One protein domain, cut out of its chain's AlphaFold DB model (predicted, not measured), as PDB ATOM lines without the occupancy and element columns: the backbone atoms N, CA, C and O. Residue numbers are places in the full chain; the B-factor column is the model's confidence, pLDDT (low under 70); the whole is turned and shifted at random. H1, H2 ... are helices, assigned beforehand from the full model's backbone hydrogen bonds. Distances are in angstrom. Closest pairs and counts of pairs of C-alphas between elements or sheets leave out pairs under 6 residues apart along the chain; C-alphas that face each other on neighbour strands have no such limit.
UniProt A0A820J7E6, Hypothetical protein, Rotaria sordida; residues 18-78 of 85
ATOM      1  N   SER A  18     -39.344 -31.388  -9.643       95.75
ATOM      2  CA  SER A  18     -40.184 -32.169 -10.557       95.75
ATOM      3  C   SER A  18     -40.688 -31.286 -11.697       95.75
ATOM      4  O   SER A  18     -40.566 -31.668 -12.852       95.75
ATOM      5  N   SER A  19     -41.119 -30.059 -11.386       94.81
ATOM      6  CA  SER A  19     -41.537 -29.078 -12.394       94.81
ATOM      7  C   SER A  19     -40.430 -28.770 -13.403       94.81
ATOM      8  O   SER A  19     -40.704 -28.725 -14.593       94.81
ATOM      9  N   LEU A  20     -39.176 -28.635 -12.961       93.69
ATOM     10  CA  LEU A  20     -38.026 -28.446 -13.843       93.69
ATOM     11  C   LEU A  20     -37.867 -29.624 -14.812       93.69
ATOM     12  O   LEU A  20     -37.731 -29.400 -16.011       93.69
ATOM     13  N   LEU A  21     -37.916 -30.869 -14.321       94.06
ATOM     14  CA  LEU A  21     -37.830 -32.057 -15.182       94.06
ATOM     15  C   LEU A  21     -39.003 -32.129 -16.172       94.06
ATOM     16  O   LEU A  21     -38.787 -32.417 -17.344       94.06
ATOM     17  N   GLN A  22     -40.216 -31.790 -15.738       93.31
ATOM     18  CA  GLN A  22     -41.410 -31.754 -16.589       93.31
ATOM     19  C   GLN A  22     -41.377 -30.624 -17.630       93.31
ATOM     20  O   GLN A  22     -41.877 -30.773 -18.742       93.31
ATOM     21  N   THR A  23     -40.750 -29.488 -17.322       93.25
ATOM     22  CA  THR A  23     -40.476 -28.451 -18.324       93.25
ATOM     23  C   THR A  23     -39.481 -28.953 -19.372       93.25
ATOM     24  O   THR A  23     -39.644 -28.649 -20.551       93.25
ATOM     25  N   LEU A  24     -38.481 -29.757 -18.980       92.00
ATOM     26  CA  LEU A  24     -37.573 -30.386 -19.944       92.00
ATOM     27  C   LEU A  24     -38.319 -31.365 -20.859       92.00
ATOM     28  O   LEU A  24     -38.059 -31.369 -22.057       92.00
ATOM     29  N   THR A  25     -39.268 -32.151 -20.337       91.12
ATOM     30  CA  THR A  25     -40.071 -33.072 -21.162       91.12
ATOM     31  C   THR A  25     -41.117 -32.380 -22.038       91.12
ATOM     32  O   THR A  25     -41.650 -33.011 -22.949       91.12
ATOM     33  N   GLY A  26     -41.397 -31.096 -21.793       89.50
ATOM     34  CA  GLY A  26     -42.437 -30.333 -22.484       89.50
ATOM     35  C   GLY A  26     -43.843 -30.513 -21.903       89.50
ATOM     36  O   GLY A  26     -44.801 -30.025 -22.495       89.50
ATOM     37  N   GLU A  27     -43.986 -31.176 -20.752       89.69
ATOM     38  CA  GLU A  27     -45.268 -31.316 -20.040       89.69
ATOM     39  C   GLU A  27     -45.749 -29.987 -19.438       89.69
ATOM     40  O   GLU A  27     -46.950 -29.734 -19.365       89.69
ATOM     41  N   ILE A  28     -44.818 -29.130 -19.008       91.88
ATOM     42  CA  ILE A  28     -45.112 -27.811 -18.431       91.88
ATOM     43  C   ILE A  28     -44.635 -26.710 -19.378       91.88
ATOM     44  O   ILE A  28     -43.460 -26.661 -19.748       91.88
ATOM     45  N   ILE A  29     -45.535 -25.778 -19.701       88.88
ATOM     46  CA  ILE A  29     -45.213 -24.552 -20.444       88.88
ATOM     47  C   ILE A  29     -44.410 -23.613 -19.537       88.88
ATOM     48  O   ILE A  29     -44.800 -23.355 -18.399       88.88
ATOM     49  N   TYR A  30     -43.301 -23.080 -20.047       88.75
ATOM     50  CA  TYR A  30     -42.482 -22.088 -19.353       88.75
ATOM     51  C   TYR A  30     -42.726 -20.679 -19.910       88.75
ATOM     52  O   TYR A  30     -43.079 -20.516 -21.076       88.75
ATOM     53  N   PHE A  31     -42.542 -19.657 -19.070       88.69
ATOM     54  CA  PHE A  31     -42.844 -18.265 -19.430       88.69
ATOM     55  C   PHE A  31     -41.727 -17.583 -20.229       88.69
ATOM     56  O   PHE A  31     -42.012 -16.863 -21.181       88.69
ATOM     57  N   ASP A  32     -40.468 -17.800 -19.846       91.38
ATOM     58  CA  ASP A  32     -39.297 -17.189 -20.478       91.38
ATOM     59  C   ASP A  32     -38.080 -18.126 -20.389       91.38
ATOM     60  O   ASP A  32     -38.053 -19.062 -19.585       91.38
ATOM     61  N   GLY A  33     -37.072 -17.888 -21.226       90.44
ATOM     62  CA  GLY A  33     -35.854 -18.684 -21.326       90.44
ATOM     63  C   GLY A  33     -35.830 -19.623 -22.532       90.44
ATOM     64  O   GLY A  33     -36.628 -19.533 -23.465       90.44
ATOM     65  N   LYS A  34     -34.838 -20.518 -22.557       90.56
ATOM     66  CA  LYS A  34     -34.644 -21.484 -23.645       90.56
ATOM     67  C   LYS A  34     -34.328 -22.855 -23.073       90.56
ATOM     68  O   LYS A  34     -33.388 -22.995 -22.296       90.56
ATOM     69  N   VAL A  35     -35.054 -23.864 -23.539       90.44
ATOM     70  CA  VAL A  35     -34.782 -25.277 -23.263       90.44
ATOM     71  C   VAL A  35     -34.282 -25.932 -24.546       90.44
ATOM     72  O   VAL A  35     -34.838 -25.716 -25.622       90.44
ATOM     73  N   ARG A  36     -33.197 -26.705 -24.455       90.19
ATOM     74  CA  ARG A  36     -32.650 -27.481 -25.575       90.19
ATOM     75  C   ARG A  36     -32.315 -28.884 -25.100       90.19
ATOM     76  O   ARG A  36     -31.525 -29.043 -24.174       90.19
ATOM     77  N   LEU A  37     -32.892 -29.876 -25.767       89.56
ATOM     78  CA  LEU A  37     -32.584 -31.288 -25.583       89.56
ATOM     79  C   LEU A  37     -31.934 -31.828 -26.856       89.56
ATOM     80  O   LEU A  37     -32.323 -31.456 -27.963       89.56
ATOM     81  N   TYR A  38     -30.945 -32.701 -26.692       89.38
ATOM     82  CA  TYR A  38     -30.231 -33.336 -27.794       89.38
ATOM     83  C   TYR A  38     -30.362 -34.854 -27.673       89.38
ATOM     84  O   TYR A  38     -30.126 -35.407 -26.602       89.38
ATOM     85  N   GLY A  39     -30.697 -35.523 -28.778       89.12
ATOM     86  CA  GLY A  39     -30.866 -36.977 -28.818       89.12
ATOM     87  C   GLY A  39     -32.194 -37.465 -28.233       89.12
ATOM     88  O   GLY A  39     -33.161 -36.711 -28.120       89.12
ATOM     89  N   SER A  40     -32.248 -38.756 -27.903       89.88
ATOM     90  CA  SER A  40     -33.383 -39.368 -27.214       89.88
ATOM     91  C   SER A  40     -33.272 -39.165 -25.705       89.88
ATOM     92  O   SER A  40     -32.186 -39.222 -25.131       89.88
ATOM     93  N   PHE A  41     -34.413 -38.970 -25.051       89.19
ATOM     94  CA  PHE A  41     -34.500 -38.887 -23.599       89.19
ATOM     95  C   PHE A  41     -35.663 -39.743 -23.092       89.19
ATOM     96  O   PHE A  41     -36.580 -40.083 -23.839       89.19
ATOM     97  N   CYS A  42     -35.601 -40.108 -21.815       91.31
ATOM     98  CA  CYS A  42     -36.661 -40.803 -21.100       91.31
ATOM     99  C   CYS A  42     -36.853 -40.103 -19.755       91.31
ATOM    100  O   CYS A  42     -35.873 -39.708 -19.122       91.31
ATOM    101  N   TYR A  43     -38.103 -39.945 -19.337       92.62
ATOM    102  CA  TYR A  43     -38.467 -39.380 -18.047       92.62
ATOM    103  C   TYR A  43     -39.162 -40.445 -17.210       92.62
ATOM    104  O   TYR A  43     -40.052 -41.143 -17.694       92.62
ATOM    105  N   VAL A  44     -38.733 -40.567 -15.956       93.44
ATOM    106  CA  VAL A  44     -39.354 -41.436 -14.960       93.44
ATOM    107  C   VAL A  44     -39.958 -40.523 -13.892       93.44
ATOM    108  O   VAL A  44     -39.197 -39.862 -13.179       93.44
ATOM    109  N   PRO A  45     -41.296 -40.426 -13.803       92.69
ATOM    110  CA  PRO A  45     -41.948 -39.567 -12.826       92.69
ATOM    111  C   PRO A  45     -41.741 -40.072 -11.396       92.69
ATOM    112  O   PRO A  45     -41.449 -41.243 -11.162       92.69
ATOM    113  N   GLN A  46     -41.938 -39.172 -10.428       91.12
ATOM    114  CA  GLN A  46     -41.892 -39.505  -9.000       91.12
ATOM    115  C   GLN A  46     -42.936 -40.569  -8.620       91.12
ATOM    116  O   GLN A  46     -42.661 -41.429  -7.788       91.12
ATOM    117  N   GLU A  47     -44.122 -40.507  -9.229       92.69
ATOM    118  CA  GLU A  47     -45.189 -41.491  -9.053       92.69
ATOM    119  C   GLU A  47     -45.308 -42.353 -10.309       92.69
ATOM    120  O   GLU A  47     -45.508 -41.843 -11.411       92.69
ATOM    121  N   SER A  48     -45.190 -43.671 -10.148       91.00
ATOM    122  CA  SER A  48     -45.287 -44.621 -11.257       91.00
ATOM    123  C   SER A  48     -46.721 -44.765 -11.767       91.00
ATOM    124  O   SER A  48     -47.650 -44.892 -10.969       91.00
ATOM    125  N   TRP A  49     -46.896 -44.875 -13.084       91.06
ATOM    126  CA  TRP A  49     -48.182 -45.216 -13.700       91.06
ATOM    127  C   TRP A  49     -48.229 -46.701 -14.049       91.06
ATOM    128  O   TRP A  49     -47.588 -47.148 -14.998       91.06
ATOM    129  N   ILE A  50     -48.984 -47.466 -13.262       92.69
ATOM    130  CA  ILE A  50     -49.135 -48.915 -13.421       92.69
ATOM    131  C   ILE A  50     -50.609 -49.220 -13.676       92.69
ATOM    132  O   ILE A  50     -51.481 -48.841 -12.898       92.69
ATOM    133  N   PHE A  51     -50.892 -49.935 -14.760       93.81
ATOM    134  CA  PHE A  51     -52.232 -50.415 -15.068       93.81
ATOM    135  C   PHE A  51     -52.519 -51.731 -14.352       93.81
ATOM    136  O   PHE A  51     -51.635 -52.582 -14.222       93.81
ATOM    137  N   SER A  52     -53.789 -51.937 -13.989       95.38
ATOM    138  CA  SER A  52     -54.315 -53.213 -13.485       95.38
ATOM    139  C   SER A  52     -54.319 -54.281 -14.591       95.38
ATOM    140  O   SER A  52     -55.355 -54.637 -15.148       95.38
ATOM    141  N   SER A  53     -53.130 -54.756 -14.946       94.12
ATOM    142  CA  SER A  53     -52.855 -55.739 -15.992       94.12
ATOM    143  C   SER A  53     -51.578 -56.516 -15.654       94.12
ATOM    144  O   SER A  53     -50.942 -56.267 -14.629       94.12
ATOM    145  N   SER A  54     -51.176 -57.467 -16.503       93.94
ATOM    146  CA  SER A  54     -49.948 -58.236 -16.264       93.94
ATOM    147  C   SER A  54     -48.696 -57.342 -16.231       93.94
ATOM    148  O   SER A  54     -48.635 -56.304 -16.896       93.94
ATOM    149  N   ILE A  55     -47.651 -57.776 -15.517       91.50
ATOM    150  CA  ILE A  55     -46.336 -57.105 -15.524       91.50
ATOM    151  C   ILE A  55     -45.818 -56.972 -16.963       91.50
ATOM    152  O   ILE A  55     -45.372 -55.904 -17.376       91.50
ATOM    153  N   LYS A  56     -45.959 -58.035 -17.768       94.19
ATOM    154  CA  LYS A  56     -45.578 -58.038 -19.186       94.19
ATOM    155  C   LYS A  56     -46.296 -56.943 -19.978       94.19
ATOM    156  O   LYS A  56     -45.659 -56.268 -20.779       94.19
ATOM    157  N   SER A  57     -47.595 -56.758 -19.753       95.12
ATOM    158  CA  SER A  57     -48.389 -55.717 -20.414       95.12
ATOM    159  C   SER A  57     -47.920 -54.315 -20.021       95.12
ATOM    160  O   SER A  57     -47.755 -53.472 -20.899       95.12
ATOM    161  N   ASN A  58     -47.637 -54.093 -18.733       94.38
ATOM    162  CA  ASN A  58     -47.088 -52.829 -18.238       94.38
ATOM    163  C   ASN A  58     -45.688 -52.525 -18.813       94.38
ATOM    164  O   ASN A  58     -45.411 -51.379 -19.145       94.38
ATOM    165  N   ILE A  59     -44.830 -53.537 -18.999       94.25
ATOM    166  CA  ILE A  59     -43.501 -53.373 -19.622       94.25
ATOM    167  C   ILE A  59     -43.608 -53.063 -21.121       94.25
ATOM    168  O   ILE A  59     -42.872 -52.225 -21.638       94.25
ATOM    169  N   LEU A  60     -44.483 -53.768 -21.846       95.12
ATOM    170  CA  LEU A  60     -44.601 -53.613 -23.298       95.12
ATOM    171  C   LEU A  60     -45.322 -52.326 -23.692       95.12
ATOM    172  O   LEU A  60     -44.999 -51.751 -24.729       95.12
ATOM    173  N   PHE A  61     -46.301 -51.893 -22.895       93.31
ATOM    174  CA  PHE A  61     -47.065 -50.667 -23.127       93.31
ATOM    175  C   PHE A  61     -47.620 -50.569 -24.567       93.31
ATOM    176  O   PHE A  61     -47.531 -49.538 -25.229       93.31
ATOM    177  N   GLY A  62     -48.131 -51.690 -25.091       92.44
ATOM    178  CA  GLY A  62     -48.674 -51.798 -26.453       92.44
ATOM    179  C   GLY A  62     -47.655 -52.099 -27.562       92.44
ATOM    180  O   GLY A  62     -48.057 -52.288 -28.706       92.44
ATOM    181  N   LYS A  63     -46.353 -52.185 -27.259       95.19
ATOM    182  CA  LYS A  63     -45.325 -52.595 -28.231       95.19
ATOM    183  C   LYS A  63     -45.333 -54.105 -28.479       95.19
ATOM    184  O   LYS A  63     -45.705 -54.897 -27.612       95.19
ATOM    185  N   GLU A  64     -44.846 -54.504 -29.654       96.81
ATOM    186  CA  GLU A  64     -44.658 -55.912 -30.003       96.81
ATOM    187  C   GLU A  64     -43.684 -56.615 -29.050       96.81
ATOM    188  O   GLU A  64     -42.669 -56.064 -28.612       96.81
ATOM    189  N   TYR A  65     -43.987 -57.875 -28.742       97.06
ATOM    190  CA  TYR A  65     -43.149 -58.675 -27.864       97.06
ATOM    191  C   TYR A  65     -41.865 -59.117 -28.572       97.06
ATOM    192  O   TYR A  65     -41.885 -59.968 -29.458       97.06
ATOM    193  N   ASN A  66     -40.726 -58.610 -28.103       97.94
ATOM    194  CA  ASN A  66     -39.407 -59.096 -28.491       97.94
ATOM    195  C   ASN A  66     -38.782 -59.877 -27.331       97.94
ATOM    196  O   ASN A  66     -38.364 -59.287 -26.336       97.94
ATOM    197  N   HIS A  67     -38.674 -61.201 -27.479       96.00
ATOM    198  CA  HIS A  67     -38.174 -62.096 -26.429       96.00
ATOM    199  C   HIS A  67     -36.797 -61.686 -25.881       96.00
ATOM    200  O   HIS A  67     -36.602 -61.641 -24.668       96.00
ATOM    201  N   ARG A  68     -35.834 -61.360 -26.758       97.06
ATOM    202  CA  ARG A  68     -34.467 -61.004 -26.336       97.06
ATOM    203  C   ARG A  68     -34.436 -59.681 -25.579       97.06
ATOM    204  O   ARG A  68     -33.748 -59.576 -24.569       97.06
ATOM    205  N   LEU A  69     -35.167 -58.676 -26.060       96.00
ATOM    206  CA  LEU A  69     -35.260 -57.385 -25.382       96.00
ATOM    207  C   LEU A  69     -35.977 -57.520 -24.037       96.00
ATOM    208  O   LEU A  69     -35.512 -56.975 -23.043       96.00
ATOM    209  N   PHE A  70     -37.072 -58.276 -23.998       95.62
ATOM    210  CA  PHE A  70     -37.862 -58.465 -22.790       95.62
ATOM    211  C   PHE A  70     -37.048 -59.132 -21.678       95.62
ATOM    212  O   PHE A  70     -36.990 -58.605 -20.576       95.62
ATOM    213  N   GLN A  71     -36.336 -60.221 -21.985       94.62
ATOM    214  CA  GLN A  71     -35.427 -60.886 -21.040       94.62
ATOM    215  C   GLN A  71     -34.357 -59.926 -20.492       94.62
ATOM    216  O   GLN A  71     -34.117 -59.886 -19.289       94.62
ATOM    217  N   ARG A  72     -33.762 -59.083 -21.354       95.81
ATOM    218  CA  ARG A  72     -32.803 -58.053 -20.916       95.81
ATOM    219  C   ARG A  72     -33.431 -57.024 -19.977       95.81
ATOM    220  O   ARG A  72     -32.770 -56.612 -19.033       95.81
ATOM    221  N   ILE A  73     -34.669 -56.598 -20.241       94.81
ATOM    222  CA  ILE A  73     -35.395 -55.648 -19.385       94.81
ATOM    223  C   ILE A  73     -35.665 -56.266 -18.015       94.81
ATOM    224  O   ILE A  73     -35.382 -55.625 -17.008       94.81
ATOM    225  N   ILE A  74     -36.168 -57.502 -17.974       94.56
ATOM    226  CA  ILE A  74     -36.443 -58.219 -16.725       94.56
ATOM    227  C   ILE A  74     -35.183 -58.296 -15.860       94.56
ATOM    228  O   ILE A  74     -35.215 -57.862 -14.712       94.56
ATOM    229  N   HIS A  75     -34.065 -58.728 -16.443       93.50
ATOM    230  CA  HIS A  75     -32.796 -58.824 -15.728       93.50
ATOM    231  C   HIS A  75     -32.268 -57.458 -15.253       93.50
ATOM    232  O   HIS A  75     -31.887 -57.292 -14.098       93.50
ATOM    233  N   ALA A  76     -32.290 -56.435 -16.118       94.38
ATOM    234  CA  ALA A  76     -31.813 -55.090 -15.774       94.38
ATOM    235  C   ALA A  76     -32.662 -54.392 -14.697       94.38
ATOM    236  O   ALA A  76     -32.188 -53.458 -14.053       94.38
ATOM    237  N   THR A  77     -33.913 -54.823 -14.519       92.44
ATOM    238  CA  THR A  77     -34.844 -54.302 -13.506       92.44
ATOM    239  C   THR A  77     -34.986 -55.226 -12.295       92.44
ATOM    240  O   THR A  77     -35.805 -54.942 -11.423       92.44
ATOM    241  N   ALA A  78     -34.187 -56.299 -12.218       92.25
ATOM    242  CA  ALA A  78     -34.216 -57.300 -11.150       92.25
ATOM    243  C   ALA A  78     -35.586 -57.984 -10.944       92.25
ATOM    244  O   ALA A  78     -35.860 -58.543  -9.880       92.25
TER     245      ALA A  78
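Overview. This is residues 18 to 78 of the 85 residues of the protein "Hypothetical protein" of Rotaria sordida (UniProt A0A820J7E6). There is little regular structure here: a short helix, H1, lies toward one end, two more, H2 and H3, lie at the other end, and a long winding stretch, residues 26 to 54, joins the two ends. The 61 printed residues hold three named helices, H1, H2, H3 in chain order, with no named strand; the class is all helix, though the helices hold 24 residues. The whole is only just loose, close to extended, with a radius of gyration of the C-alphas of 15.6 A, and spans 45 by 27 by 21 A.

Arrangement. Start at H1, residues 18 to 25, which touches no helix and is apart from both H2, residues 55 to 60, and H3, residues 67 to 76. Further on, H2 and H3 are near each other, with 6 pairs of C-alphas within 10 A and the closest at 8.2 A. In H1, H2 and H3 every O i to N i+4 pair is within hydrogen-bond range.

Along the chain. Find C-alpha 18 at (-40.184, -32.169, -10.557); from there H1 runs 10.6 A to C-alpha 25. H2 covers 8.7 A. H3 runs 14.3 A to C-alpha 76 at (-31.813, -55.090, -15.774).

Size, cuts and confidence. The C-alphas of Asp 32 and His 67, the two farthest apart, are 45.3 A apart. The link from H1 to H2 is long, 29 residues; that from H2 to H3 is short. The printed part has no cut, and no printed residue is under 70 in pLDDT.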